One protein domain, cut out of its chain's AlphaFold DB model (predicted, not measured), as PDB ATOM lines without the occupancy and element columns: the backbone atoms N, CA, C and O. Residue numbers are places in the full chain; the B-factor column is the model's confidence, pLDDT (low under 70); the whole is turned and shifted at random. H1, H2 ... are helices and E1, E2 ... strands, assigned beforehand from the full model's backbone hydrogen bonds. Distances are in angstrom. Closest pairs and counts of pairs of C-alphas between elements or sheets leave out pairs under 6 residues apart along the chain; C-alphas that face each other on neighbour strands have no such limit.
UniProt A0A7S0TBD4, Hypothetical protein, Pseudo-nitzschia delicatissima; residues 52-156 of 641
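What this domain is: This is residues 52 to 156 of the 641 residues of the protein "Hypothetical protein" of Pseudo-nitzschia delicatissima (UniProt A0A7S0TBD4). Long helices H1 and H2 run side by side, opposite ways, with a small, strongly twisted sheet as a head beyond one end. The printed part has 105 residues, mixed helices and strands, in order H1 E1 E2 E3 E4 H2; the strands make an antiparallel meander, each beside the one before. It spans 61 by 30 by 18 A and is only just extended, close to loose, radius of gyration of the C-alphas 19.5 A.

Where its parts are: Find C-alpha 52 at (65.869, -21.743, 22.074); H1, residues 52 to 76, runs 35.7 A. E1, 83 to 86, E2, 89 to 96, E3, 103 to 106, and E4, 112 to 115, follow. H2, residues 127 to 151, ends at (54.500, -30.838, 19.619).

How they stand to each other: Look at hairpin E1 and E2: N 84 and O 91, 2.8 A, are within hydrogen-bond range. H1 and H2 are close but not clearly touching, closest C-alphas 64 and 140, 7.1 A. In both, every O i to N i+4 pair is within range.

The domain as a whole: The printed part has no cut; link E4 to H2 is long. Residues 52 to 76, among others, have pLDDT under 70.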
ATOM      1  N   ALA A  52      66.664 -22.967  21.948       66.50
ATOM      2  CA  ALA A  52      65.869 -21.743  22.074       66.50
ATOM      3  C   ALA A  52      64.362 -22.018  22.259       66.50
ATOM      4  O   ALA A  52      63.680 -21.262  22.953       66.50
ATOM      5  N   PHE A  53      63.838 -23.093  21.660       65.75
ATOM      6  CA  PHE A  53      62.459 -23.539  21.861       65.75
ATOM      7  C   PHE A  53      62.254 -24.103  23.272       65.75
ATOM      8  O   PHE A  53      61.341 -23.668  23.972       65.75
ATOM      9  N   ASP A  54      63.141 -24.993  23.722       59.19
ATOM     10  CA  ASP A  54      63.079 -25.620  25.045       59.19
ATOM     11  C   ASP A  54      63.224 -24.577  26.168       59.19
ATOM     12  O   ASP A  54      62.476 -24.612  27.146       59.19
ATOM     13  N   ALA A  55      64.104 -23.580  25.999       69.31
ATOM     14  CA  ALA A  55      64.225 -22.451  26.924       69.31
ATOM     15  C   ALA A  55      62.923 -21.634  27.026       69.31
ATOM     16  O   ALA A  55      62.483 -21.307  28.129       69.31
ATOM     17  N   LYS A  56      62.266 -21.351  25.893       68.50
ATOM     18  CA  LYS A  56      60.992 -20.616  25.854       68.50
ATOM     19  C   LYS A  56      59.829 -21.429  26.437       68.50
ATOM     20  O   LYS A  56      58.971 -20.872  27.117       68.50
ATOM     21  N   LEU A  57      59.810 -22.743  26.211       59.66
ATOM     22  CA  LEU A  57      58.845 -23.659  26.824       59.66
ATOM     23  C   LEU A  57      59.032 -23.717  28.349       59.66
ATOM     24  O   LEU A  57      58.053 -23.694  29.096       59.66
ATOM     25  N   HIS A  58      60.282 -23.742  28.818       62.12
ATOM     26  CA  HIS A  58      60.619 -23.718  30.240       62.12
ATOM     27  C   HIS A  58      60.241 -22.383  30.904       62.12
ATOM     28  O   HIS A  58      59.667 -22.391  31.993       62.12
ATOM     29  N   GLU A  59      60.469 -21.251  30.227       69.12
ATOM     30  CA  GLU A  59      60.000 -19.922  30.644       69.12
ATOM     31  C   GLU A  59      58.469 -19.889  30.781       69.12
ATOM     32  O   GLU A  59      57.959 -19.575  31.856       69.12
ATOM     33  N   GLN A  60      57.728 -20.307  29.746       65.31
ATOM     34  CA  GLN A  60      56.260 -20.358  29.770       65.31
ATOM     35  C   GLN A  60      55.717 -21.270  30.882       65.31
ATOM     36  O   GLN A  60      54.760 -20.905  31.570       65.31
ATOM     37  N   TYR A  61      56.344 -22.429  31.106       58.91
ATOM     38  CA  TYR A  61      56.000 -23.324  32.211       58.91
ATOM     39  C   TYR A  61      56.264 -22.674  33.579       58.91
ATOM     40  O   TYR A  61      55.431 -22.782  34.481       58.91
ATOM     41  N   HIS A  62      57.368 -21.937  33.733       62.12
ATOM     42  CA  HIS A  62      57.652 -21.167  34.946       62.12
ATOM     43  C   HIS A  62      56.653 -20.026  35.172       62.12
ATOM     44  O   HIS A  62      56.202 -19.849  36.305       62.12
ATOM     45  N   THR A  63      56.243 -19.295  34.129       64.69
ATOM     46  CA  THR A  63      55.186 -18.273  34.229       64.69
ATOM     47  C   THR A  63      53.861 -18.896  34.672       64.69
ATOM     48  O   THR A  63      53.267 -18.436  35.644       64.69
ATOM     49  N   MET A  64      53.437 -19.990  34.029       64.81
ATOM     50  CA  MET A  64      52.218 -20.735  34.371       64.81
ATOM     51  C   MET A  64      52.228 -21.233  35.826       64.81
ATOM     52  O   MET A  64      51.241 -21.080  36.555       64.81
ATOM     53  N   MET A  65      53.354 -21.807  36.257       59.31
ATOM     54  CA  MET A  65      53.557 -22.287  37.623       59.31
ATOM     55  C   MET A  65      53.514 -21.130  38.627       59.31
ATOM     56  O   MET A  65      52.837 -21.237  39.647       59.31
ATOM     57  N   SER A  66      54.170 -20.003  38.325       60.81
ATOM     58  CA  SER A  66      54.169 -18.807  39.174       60.81
ATOM     59  C   SER A  66      52.767 -18.219  39.318       60.81
ATOM     60  O   SER A  66      52.298 -18.065  40.442       60.81
ATOM     61  N   MET A  67      52.059 -17.975  38.208       57.41
ATOM     62  CA  MET A  67      50.690 -17.443  38.224       57.41
ATOM     63  C   MET A  67      49.738 -18.343  39.014       57.41
ATOM     64  O   MET A  67      48.928 -17.853  39.795       57.41
ATOM     65  N   THR A  68      49.854 -19.666  38.874       54.50
ATOM     66  CA  THR A  68      48.972 -20.592  39.602       54.50
ATOM     67  C   THR A  68      49.347 -20.703  41.080       54.50
ATOM     68  O   THR A  68      48.460 -20.810  41.924       54.50
ATOM     69  N   LEU A  69      50.635 -20.622  41.434       58.53
ATOM     70  CA  LEU A  69      51.066 -20.528  42.832       58.53
ATOM     71  C   LEU A  69      50.622 -19.206  43.472       58.53
ATOM     72  O   LEU A  69      50.237 -19.212  44.640       58.53
ATOM     73  N   GLU A  70      50.611 -18.097  42.729       59.56
ATOM     74  CA  GLU A  70      50.058 -16.819  43.187       59.56
ATOM     75  C   GLU A  70      48.532 -16.867  43.324       59.56
ATOM     76  O   GLU A  70      48.018 -16.440  44.355       59.56
ATOM     77  N   LEU A  71      47.810 -17.488  42.389       56.12
ATOM     78  CA  LEU A  71      46.356 -17.664  42.475       56.12
ATOM     79  C   LEU A  71      45.959 -18.580  43.648       56.12
ATOM     80  O   LEU A  71      45.097 -18.224  44.449       56.12
ATOM     81  N   VAL A  72      46.650 -19.710  43.843       57.47
ATOM     82  CA  VAL A  72      46.483 -20.566  45.036       57.47
ATOM     83  C   VAL A  72      46.829 -19.796  46.314       57.47
ATOM     84  O   VAL A  72      46.132 -19.931  47.321       57.47
ATOM     85  N   ARG A  73      47.867 -18.955  46.298       62.66
ATOM     86  CA  ARG A  73      48.256 -18.108  47.433       62.66
ATOM     87  C   ARG A  73      47.200 -17.046  47.748       62.66
ATOM     88  O   ARG A  73      46.886 -16.873  48.919       62.66
ATOM     89  N   ASP A  74      46.609 -16.378  46.765       59.03
ATOM     90  CA  ASP A  74      45.576 -15.358  46.998       59.03
ATOM     91  C   ASP A  74      44.214 -15.953  47.396       59.03
ATOM     92  O   ASP A  74      43.480 -15.345  48.181       59.03
ATOM     93  N   VAL A  75      43.910 -17.172  46.937       57.00
ATOM     94  CA  VAL A  75      42.743 -17.960  47.370       57.00
ATOM     95  C   VAL A  75      42.930 -18.536  48.785       57.00
ATOM     96  O   VAL A  75      41.960 -18.651  49.535       57.00
ATOM     97  N   THR A  76      44.159 -18.870  49.199       62.47
ATOM     98  CA  THR A  76      44.446 -19.419  50.547       62.47
ATOM     99  C   THR A  76      44.831 -18.370  51.593       62.47
ATOM    100  O   THR A  76      44.682 -18.621  52.794       62.47
ATOM    101  N   ILE A  77      45.286 -17.176  51.200       78.06
ATOM    102  CA  ILE A  77      45.492 -16.062  52.132       78.06
ATOM    103  C   ILE A  77      44.128 -15.531  52.571       78.06
ATOM    104  O   ILE A  77      43.493 -14.719  51.903       78.06
ATOM    105  N   VAL A  78      43.726 -15.949  53.771       78.38
ATOM    106  CA  VAL A  78      42.645 -15.306  54.517       78.38
ATOM    107  C   VAL A  78      43.026 -13.845  54.795       78.38
ATOM    108  O   VAL A  78      44.028 -13.564  55.472       78.38
ATOM    109  N   LYS A  79      42.218 -12.931  54.258       88.19
ATOM    110  CA  LYS A  79      42.261 -11.473  54.410       88.19
ATOM    111  C   LYS A  79      41.293 -11.051  55.527       88.19
ATOM    112  O   LYS A  79      40.419 -11.806  55.949       88.19
ATOM    113  N   LYS A  80      41.468  -9.842  56.070       90.81
ATOM    114  CA  LYS A  80      40.574  -9.329  57.120       90.81
ATOM    115  C   LYS A  80      39.138  -9.219  56.586       90.81
ATOM    116  O   LYS A  80      38.934  -8.695  55.498       90.81
ATOM    117  N   ASN A  81      38.180  -9.639  57.408       91.88
ATOM    118  CA  ASN A  81      36.751  -9.790  57.131       91.88
ATOM    119  C   ASN A  81      36.371 -10.946  56.180       91.88
ATOM    120  O   ASN A  81      35.187 -11.085  55.890       91.88
ATOM    121  N   ASP A  82      37.308 -11.797  55.741       90.38
ATOM    122  CA  ASP A  82      36.949 -13.036  55.035       90.38
ATOM    123  C   ASP A  82      36.176 -13.989  55.965       90.38
ATOM    124  O   ASP A  82      36.513 -14.135  57.150       90.38
ATOM    125  N   GLU A  83      35.187 -14.695  55.408       90.69
ATOM    126  CA  GLU A  83      34.591 -15.858  56.062       90.69
ATOM    127  C   GLU A  83      35.541 -17.062  56.014       90.69
ATOM    128  O   GLU A  83      36.186 -17.358  55.004       90.69
ATOM    129  N   VAL A  84      35.613 -17.778  57.132       90.25
ATOM    130  CA  VAL A  84      36.486 -18.932  57.331       90.25
ATOM    131  C   VAL A  84      35.759 -20.084  58.000       90.25
ATOM    132  O   VAL A  84      34.966 -19.896  58.923       90.25
ATOM    133  N   LEU A  85      36.088 -21.301  57.578       85.00
ATOM    134  CA  LEU A  85      35.700 -22.524  58.259       85.00
ATOM    135  C   LEU A  85      36.766 -22.897  59.296       85.00
ATOM    136  O   LEU A  85      37.952 -23.006  58.981       85.00
ATOM    137  N   THR A  86      36.323 -23.117  60.532       86.75
ATOM    138  CA  THR A  86      37.144 -23.564  61.666       86.75
ATOM    139  C   THR A  86      36.603 -24.882  62.226       86.75
ATOM    140  O   THR A  86      35.480 -25.290  61.923       86.75
ATOM    141  N   SER A  87      37.349 -25.520  63.130       81.75
ATOM    142  CA  SER A  87      36.872 -26.683  63.897       81.75
ATOM    143  C   SER A  87      35.641 -26.413  64.780       81.75
ATOM    144  O   SER A  87      35.023 -27.366  65.249       81.75
ATOM    145  N   TYR A  88      35.260 -25.145  64.975       85.31
ATOM    146  CA  TYR A  88      34.084 -24.709  65.738       85.31
ATOM    147  C   TYR A  88      32.954 -24.156  64.845       85.31
ATOM    148  O   TYR A  88      32.016 -23.540  65.350       85.31
ATOM    149  N   GLY A  89      33.035 -24.376  63.528       86.81
ATOM    150  CA  GLY A  89      32.089 -23.869  62.533       86.81
ATOM    151  C   GLY A  89      32.626 -22.671  61.749       86.81
ATOM    152  O   GLY A  89      33.828 -22.389  61.757       86.81
ATOM    153  N   THR A  90      31.733 -21.986  61.036       90.62
ATOM    154  CA  THR A  90      32.065 -20.773  60.280       90.62
ATOM    155  C   THR A  90      32.338 -19.587  61.212       90.62
ATOM    156  O   THR A  90      31.848 -19.538  62.340       90.62
ATOM    157  N   GLY A  91      33.130 -18.624  60.750       94.12
ATOM    158  CA  GLY A  91      33.425 -17.376  61.452       94.12
ATOM    159  C   GLY A  91      34.077 -16.351  60.528       94.12
ATOM    160  O   GLY A  91      34.339 -16.646  59.367       94.12
ATOM    161  N   VAL A  92      34.352 -15.152  61.037       95.31
ATOM    162  CA  VAL A  92      34.920 -14.027  60.272       95.31
ATOM    163  C   VAL A  92      36.293 -13.652  60.828       95.31
ATOM    164  O   VAL A  92      36.431 -13.460  62.040       95.31
ATOM    165  N   LEU A  93      37.318 -13.521  59.978       93.06
ATOM    166  CA  LEU A  93      38.660 -13.124  60.424       93.06
ATOM    167  C   LEU A  93      38.712 -11.627  60.789       93.06
ATOM    168  O   LEU A  93      38.723 -10.768  59.910       93.06
ATOM    169  N   LEU A  94      38.827 -11.292  62.077       94.44
ATOM    170  CA  LEU A  94      38.930  -9.904  62.551       94.44
ATOM    171  C   LEU A  94      40.335  -9.316  62.383       94.44
ATOM    172  O   LEU A  94      40.480  -8.174  61.936       94.44
ATOM    173  N   THR A  95      41.365 -10.066  62.780       93.06
ATOM    174  CA  THR A  95      42.772  -9.647  62.694       93.06
ATOM    175  C   THR A  95      43.701 -10.840  62.453       93.06
ATOM    176  O   THR A  95      43.424 -11.966  62.867       93.06
ATOM    177  N   ARG A  96      44.835 -10.588  61.789       86.69
ATOM    178  CA  ARG A  96      45.946 -11.536  61.627       86.69
ATOM    179  C   ARG A  96      47.220 -10.851  62.103       86.69
ATOM    180  O   ARG A  96      47.617  -9.831  61.548       86.69
ATOM    181  N   ASN A  97      47.830 -11.382  63.155       83.69
ATOM    182  CA  ASN A  97      49.014 -10.796  63.764       83.69
ATOM    183  C   ASN A  97      50.267 -11.177  62.962       83.69
ATOM    184  O   ASN A  97      50.674 -12.341  62.965       83.69
ATOM    185  N   GLY A  98      50.869 -10.199  62.281       76.31
ATOM    186  CA  GLY A  98      51.969 -10.423  61.339       76.31
ATOM    187  C   GLY A  98      53.235 -11.025  61.957       76.31
ATOM    188  O   GLY A  98      53.930 -11.766  61.273       76.31
ATOM    189  N   THR A  99      53.515 -10.777  63.242       77.88
ATOM    190  CA  THR A  99      54.728 -11.296  63.906       77.88
ATOM    191  C   THR A  99      54.632 -12.773  64.276       77.88
ATOM    192  O   THR A  99      55.630 -13.484  64.244       77.88
ATOM    193  N   ASN A 100      53.432 -13.240  64.638       79.25
ATOM    194  CA  ASN A 100      53.222 -14.547  65.274       79.25
ATOM    195  C   ASN A 100      52.327 -15.485  64.442       79.25
ATOM    196  O   ASN A 100      51.952 -16.553  64.924       79.25
ATOM    197  N   GLY A 101      51.875 -15.054  63.260       79.56
ATOM    198  CA  GLY A 101      50.923 -15.772  62.400       79.56
ATOM    199  C   GLY A 101      49.500 -15.920  62.962       79.56
ATOM    200  O   GLY A 101      48.603 -16.351  62.240       79.56
ATOM    201  N   SER A 102      49.270 -15.560  64.230       86.00
ATOM    202  CA  SER A 102      48.031 -15.844  64.953       86.00
ATOM    203  C   SER A 102      46.844 -15.027  64.451       86.00
ATOM    204  O   SER A 102      46.933 -13.806  64.319       86.00
ATOM    205  N   MET A 103      45.715 -15.698  64.266       90.06
ATOM    206  CA  MET A 103      44.461 -15.136  63.780       90.06
ATOM    207  C   MET A 103      43.437 -14.988  64.903       90.06
ATOM    208  O   MET A 103      43.317 -15.866  65.756       90.06
ATOM    209  N   GLU A 104      42.684 -13.895  64.871       94.44
ATOM    210  CA  GLU A 104      41.516 -13.630  65.711       94.44
ATOM    211  C   GLU A 104      40.257 -13.782  64.854       94.44
ATOM    212  O   GLU A 104      40.016 -12.976  63.958       94.44
ATOM    213  N   ILE A 105      39.460 -14.814  65.116       94.94
ATOM    214  CA  ILE A 105      38.271 -15.164  64.330       94.94
ATOM    215  C   ILE A 105      37.035 -14.988  65.211       94.94
ATOM    216  O   ILE A 105      36.986 -15.524  66.318       94.94
ATOM    217  N   GLN A 106      36.029 -14.255  64.738       97.06
ATOM    218  CA  GLN A 106      34.749 -14.115  65.430       97.06
ATOM    219  C   GLN A 106      33.761 -15.172  64.935       97.06
ATOM    220  O   GLN A 106      33.449 -15.236  63.748       97.06
ATOM    221  N   LEU A 107      33.272 -16.001  65.852       95.38
ATOM    222  CA  LEU A 107      32.260 -17.024  65.589       95.38
ATOM    223  C   LEU A 107      30.846 -16.407  65.678       95.38
ATOM    224  O   LEU A 107      30.661 -15.421  66.398       95.38
ATOM    225  N   PRO A 108      29.820 -16.967  65.004       90.38
ATOM    226  CA  PRO A 108      28.478 -16.373  64.915       90.38
ATOM    227  C   PRO A 108      27.762 -16.213  66.266       90.38
ATOM    228  O   PRO A 108      26.875 -15.377  66.396       90.38
ATOM    229  N   PHE A 109      28.175 -16.958  67.296       92.94
ATOM    230  CA  PHE A 109      27.704 -16.802  68.678       92.94
ATOM    231  C   PHE A 109      28.502 -15.754  69.489       92.94
ATOM    232  O   PHE A 109      28.482 -15.758  70.717       92.94
ATOM    233  N   GLY A 110      29.235 -14.860  68.815       92.00
ATOM    234  CA  GLY A 110      29.932 -13.711  69.403       92.00
ATOM    235  C   GLY A 110      31.300 -14.005  70.028       92.00
ATOM    236  O   GLY A 110      32.040 -13.068  70.328       92.00
ATOM    237  N   ALA A 111      31.670 -15.275  70.206       94.25
ATOM    238  CA  ALA A 111      32.962 -15.655  70.772       94.25
ATOM    239  C   ALA A 111      34.135 -15.354  69.823       94.25
ATOM    240  O   ALA A 111      34.014 -15.467  68.601       94.25
ATOM    241  N   LYS A 112      35.295 -15.027  70.405       95.69
ATOM    242  CA  LYS A 112      36.560 -14.826  69.687       95.69
ATOM    243  C   LYS A 112      37.477 -16.036  69.852       95.69
ATOM    244  O   LYS A 112      37.858 -16.380  70.968       95.69
ATOM    245  N   LEU A 113      37.856 -16.649  68.736       91.69
ATOM    246  CA  LEU A 113      38.818 -17.742  68.649       91.69
ATOM    247  C   LEU A 113      40.195 -17.185  68.262       91.69
ATOM    248  O   LEU A 113      40.341 -16.585  67.200       91.69
ATOM    249  N   TYR A 114      41.209 -17.423  69.095       91.81
ATOM    250  CA  TYR A 114      42.602 -17.070  68.796       91.81
ATOM    251  C   TYR A 114      43.374 -18.310  68.335       91.81
ATOM    252  O   TYR A 114      43.740 -19.158  69.151       91.81
ATOM    253  N   HIS A 115      43.631 -18.431  67.031       85.88
ATOM    254  CA  HIS A 115      44.249 -19.621  66.439       85.88
ATOM    255  C   HIS A 115      45.662 -19.323  65.915       85.88
ATOM    256  O   HIS A 115      45.860 -18.409  65.118       85.88
ATOM    257  N   ARG A 116      46.666 -20.089  66.367       77.81
ATOM    258  CA  ARG A 116      48.081 -19.919  65.969       77.81
ATOM    259  C   ARG A 116      48.492 -20.633  64.673       77.81
ATOM    260  O   ARG A 116      49.575 -20.357  64.179       77.81
ATOM    261  N   GLN A 117      47.674 -21.543  64.141       67.56
ATOM    262  CA  GLN A 117      47.999 -22.326  62.944       67.56
ATOM    263  C   GLN A 117      47.073 -21.914  61.792       67.56
ATOM    264  O   GLN A 117      45.869 -22.152  61.893       67.56
ATOM    265  N   PRO A 118      47.591 -21.308  60.705       58.44
ATOM    266  CA  PRO A 118      46.768 -20.954  59.549       58.44
ATOM    267  C   PRO A 118      46.282 -22.179  58.762       58.44
ATOM    268  O   PRO A 118      45.232 -22.126  58.136       58.44
ATOM    269  N   GLU A 119      46.997 -23.302  58.851       54.50
ATOM    270  CA  GLU A 119      46.730 -24.547  58.115       54.50
ATOM    271  C   GLU A 119      45.385 -25.223  58.451       54.50
ATOM    272  O   GLU A 119      44.908 -26.040  57.669       54.50
ATOM    273  N   MET A 120      44.756 -24.881  59.585       56.47
ATOM    274  CA  MET A 120      43.451 -25.423  60.007       56.47
ATOM    275  C   MET A 120      42.285 -24.430  59.848       56.47
ATOM    276  O   MET A 120      41.226 -24.609  60.453       56.47
ATOM    277  N   VAL A 121      42.475 -23.364  59.066       65.06
ATOM    278  CA  VAL A 121      41.464 -22.325  58.832       65.06
ATOM    279  C   VAL A 121      41.311 -22.117  57.332       65.06
ATOM    280  O   VAL A 121      42.130 -21.465  56.690       65.06
ATOM    281  N   HIS A 122      40.255 -22.690  56.764       75.25
ATOM    282  CA  HIS A 122      40.011 -22.628  55.324       75.25
ATOM    283  C   HIS A 122      39.155 -21.407  54.989       75.25
ATOM    284  O   HIS A 122      38.076 -21.243  55.562       75.25
ATOM    285  N   LYS A 123      39.609 -20.568  54.052       81.25
ATOM    286  CA  LYS A 123      38.781 -19.502  53.475       81.25
ATOM    287  C   LYS A 123      37.546 -20.111  52.811       81.25
ATOM    288  O   LYS A 123      37.657 -21.092  52.076       81.25
ATOM    289  N   ILE A 124      36.385 -19.516  53.056       78.50
ATOM    290  CA  ILE A 124      35.164 -19.828  52.316       78.50
ATOM    291  C   ILE A 124      35.194 -18.976  51.045       78.50
ATOM    292  O   ILE A 124      35.102 -17.752  51.098       78.50
ATOM    293  N   ILE A 125      35.413 -19.634  49.910       75.75
ATOM    294  CA  ILE A 125      35.461 -19.014  48.581       75.75
ATOM    295  C   ILE A 125      34.014 -18.753  48.133       75.75
ATOM    296  O   ILE A 125      33.166 -19.636  48.298       75.75
ATOM    297  N   SER A 126      33.706 -17.568  47.588       76.50
ATOM    298  CA  SER A 126      32.371 -17.327  47.010       76.50
ATOM    299  C   SER A 126      32.175 -18.158  45.730       76.50
ATOM    300  O   SER A 126      33.165 -18.532  45.097       76.50
ATOM    301  N   PRO A 127      30.929 -18.458  45.310       70.31
ATOM    302  CA  PRO A 127      30.685 -19.140  44.039       70.31
ATOM    303  C   PRO A 127      31.371 -18.429  42.864       70.31
ATOM    304  O   PRO A 127      32.057 -19.074  42.083       70.31
ATOM    305  N   ASP A 128      31.279 -17.101  42.823       73.31
ATOM    306  CA  ASP A 128      31.857 -16.256  41.771       73.31
ATOM    307  C   ASP A 128      33.398 -16.337  41.745       73.31
ATOM    308  O   ASP A 128      33.985 -16.521  40.685       73.31
ATOM    309  N   GLN A 129      34.058 -16.299  42.912       71.56
ATOM    310  CA  GLN A 129      35.518 -16.479  43.020       71.56
ATOM    311  C   GLN A 129      35.970 -17.901  42.654       71.56
ATOM    312  O   GLN A 129      37.103 -18.104  42.217       71.56
ATOM    313  N   TYR A 130      35.108 -18.901  42.851       68.44
ATOM    314  CA  TYR A 130      35.374 -20.267  42.412       68.44
ATOM    315  C   TYR A 130      35.208 -20.412  40.893       68.44
ATOM    316  O   TYR A 130      36.025 -21.081  40.264       68.44
ATOM    317  N   GLU A 131      34.204 -19.768  40.291       67.44
ATOM    318  CA  GLU A 131      34.025 -19.740  38.835       67.44
ATOM    319  C   GLU A 131      35.181 -18.991  38.144       67.44
ATOM    320  O   GLU A 131      35.797 -19.564  37.250       67.44
ATOM    321  N   GLU A 132      35.587 -17.813  38.634       74.69
ATOM    322  CA  GLU A 132      36.756 -17.055  38.143       74.69
ATOM    323  C   GLU A 132      38.055 -17.890  38.186       74.69
ATOM    324  O   GLU A 132      38.783 -17.995  37.192       74.69
ATOM    325  N   ALA A 133      38.323 -18.568  39.309       64.81
ATOM    326  CA  ALA A 133      39.479 -19.456  39.441       64.81
ATOM    327  C   ALA A 133      39.415 -20.672  38.494       64.81
ATOM    328  O   ALA A 133      40.447 -21.130  37.998       64.81
ATOM    329  N   MET A 134      38.218 -21.203  38.225       63.94
ATOM    330  CA  MET A 134      38.017 -22.317  37.294       63.94
ATOM    331  C   MET A 134      38.141 -21.889  35.824       63.94
ATOM    332  O   MET A 134      38.683 -22.658  35.028       63.94
ATOM    333  N   GLU A 135      37.708 -20.680  35.457       71.44
ATOM    334  CA  GLU A 135      37.917 -20.124  34.113       71.44
ATOM    335  C   GLU A 135      39.408 -19.897  33.832       71.44
ATOM    336  O   GLU A 135      39.911 -20.366  32.806       71.44
ATOM    337  N   HIS A 136      40.146 -19.295  34.773       68.38
ATOM    338  CA  HIS A 136      41.594 -19.092  34.647       68.38
ATOM    339  C   HIS A 136      42.365 -20.427  34.560       68.38
ATOM    340  O   HIS A 136      43.318 -20.550  33.782       68.38
ATOM    341  N   LEU A 137      41.963 -21.457  35.319       62.28
ATOM    342  CA  LEU A 137      42.561 -22.796  35.211       62.28
ATOM    343  C   LEU A 137      42.271 -23.459  33.853       62.28
ATOM    344  O   LEU A 137      43.145 -24.135  33.307       62.28
ATOM    345  N   GLU A 138      41.082 -23.261  33.280       66.81
ATOM    346  CA  GLU A 138      40.741 -23.792  31.954       66.81
ATOM    347  C   GLU A 138      41.445 -23.016  30.820       66.81
ATOM    348  O   GLU A 138      41.794 -23.617  29.804       66.81
ATOM    349  N   GLU A 139      41.728 -21.718  30.977       70.94
ATOM    350  CA  GLU A 139      42.578 -20.954  30.047       70.94
ATOM    351  C   GLU A 139      44.033 -21.448  30.060       70.94
ATOM    352  O   GLU A 139      44.571 -21.817  29.013       70.94
ATOM    353  N   VAL A 140      44.633 -21.578  31.248       63.78
ATOM    354  CA  VAL A 140      45.960 -22.196  31.439       63.78
ATOM    355  C   VAL A 140      46.020 -23.589  30.800       63.78
ATOM    356  O   VAL A 140      46.973 -23.929  30.091       63.78
ATOM    357  N   ARG A 141      44.969 -24.393  30.985       64.56
ATOM    358  CA  ARG A 141      44.866 -25.738  30.413       64.56
ATOM    359  C   ARG A 141      44.756 -25.740  28.886       64.56
ATOM    360  O   ARG A 141      45.360 -26.611  28.260       64.56
ATOM    361  N   LYS A 142      44.034 -24.792  28.275       69.31
ATOM    362  CA  LYS A 142      43.974 -24.635  26.806       69.31
ATOM    363  C   LYS A 142      45.353 -24.325  26.226       69.31
ATOM    364  O   LYS A 142      45.746 -24.968  25.258       69.31
ATOM    365  N   LEU A 143      46.106 -23.412  26.849       68.81
ATOM    366  CA  LEU A 143      47.471 -23.067  26.431       68.81
ATOM    367  C   LEU A 143      48.404 -24.290  26.481       68.81
ATOM    368  O   LEU A 143      49.095 -24.580  25.502       68.81
ATOM    369  N   GLY A 144      48.365 -25.062  27.573       63.78
ATOM    370  CA  GLY A 144      49.135 -26.306  27.695       63.78
ATOM    371  C   GLY A 144      48.742 -27.383  26.671       63.78
ATOM    372  O   GLY A 144      49.611 -28.049  26.107       63.78
ATOM    373  N   LEU A 145      47.443 -27.533  26.379       58.19
ATOM    374  CA  LEU A 145      46.945 -28.481  25.375       58.19
ATOM    375  C   LEU A 145      47.350 -28.082  23.945       58.19
ATOM    376  O   LEU A 145      47.719 -28.947  23.147       58.19
ATOM    377  N   ALA A 146      47.306 -26.787  23.623       63.09
ATOM    378  CA  ALA A 146      47.728 -26.261  22.328       63.09
ATOM    379  C   ALA A 146      49.226 -26.512  22.085       63.09
ATOM    380  O   ALA A 146      49.596 -27.024  21.027       63.09
ATOM    381  N   ALA A 147      50.075 -26.259  23.087       63.25
ATOM    382  CA  ALA A 147      51.509 -26.543  23.010       63.25
ATOM    383  C   ALA A 147      51.806 -28.038  22.763       63.25
ATOM    384  O   ALA A 147      52.606 -28.370  21.889       63.25
ATOM    385  N   GLN A 148      51.121 -28.955  23.462       58.09
ATOM    386  CA  GLN A 148      51.284 -30.402  23.234       58.09
ATOM    387  C   GLN A 148      50.742 -30.859  21.871       58.09
ATOM    388  O   GLN A 148      51.344 -31.711  21.221       58.09
ATOM    389  N   SER A 149      49.641 -30.274  21.401       57.62
ATOM    390  CA  SER A 149      49.078 -30.599  20.084       57.62
ATOM    391  C   SER A 149      50.016 -30.166  18.952       57.62
ATOM    392  O   SER A 149      50.242 -30.938  18.021       57.62
ATOM    393  N   GLN A 150      50.652 -28.992  19.075       63.25
ATOM    394  CA  GLN A 150      51.725 -28.558  18.172       63.25
ATOM    395  C   GLN A 150      52.937 -29.503  18.236       63.25
ATOM    396  O   GLN A 150      53.424 -29.926  17.190       63.25
ATOM    397  N   GLN A 151      53.380 -29.902  19.436       59.09
ATOM    398  CA  GLN A 151      54.500 -30.838  19.619       59.09
ATOM    399  C   GLN A 151      54.267 -32.196  18.929       59.09
ATOM    400  O   GLN A 151      55.205 -32.791  18.405       59.09
ATOM    401  N   TRP A 152      53.028 -32.695  18.920       57.31
ATOM    402  CA  TRP A 152      52.665 -33.972  18.288       57.31
ATOM    403  C   TRP A 152      52.143 -33.826  16.851       57.31
ATOM    404  O   TRP A 152      51.710 -34.813  16.258       57.31
ATOM    405  N   ASN A 153      52.209 -32.616  16.282       60.16
ATOM    406  CA  ASN A 153      51.731 -32.281  14.938       60.16
ATOM    407  C   ASN A 153      50.247 -32.652  14.705       60.16
ATOM    408  O   ASN A 153      49.841 -33.044  13.609       60.16
ATOM    409  N   VAL A 154      49.433 -32.556  15.764       52.25
ATOM    410  CA  VAL A 154      47.988 -32.812  15.750       52.25
ATOM    411  C   VAL A 154      47.265 -31.489  15.476       52.25
ATOM    412  O   VAL A 154      47.472 -30.531  16.224       52.25
ATOM    413  N   PRO A 155      46.402 -31.397  14.445       45.03
ATOM    414  CA  PRO A 155      45.687 -30.163  14.142       45.03
ATOM    415  C   PRO A 155      44.727 -29.801  15.280       45.03
ATOM    416  O   PRO A 155      43.826 -30.568  15.624       45.03
ATOM    417  N   ILE A 156      44.919 -28.613  15.854       49.44
ATOM    418  CA  ILE A 156      44.028 -28.054  16.871       49.44
ATOM    419  C   ILE A 156      42.744 -27.589  16.174       49.44
ATOM    420  O   ILE A 156      42.791 -26.972  15.113       49.44
TER     421      ILE A 156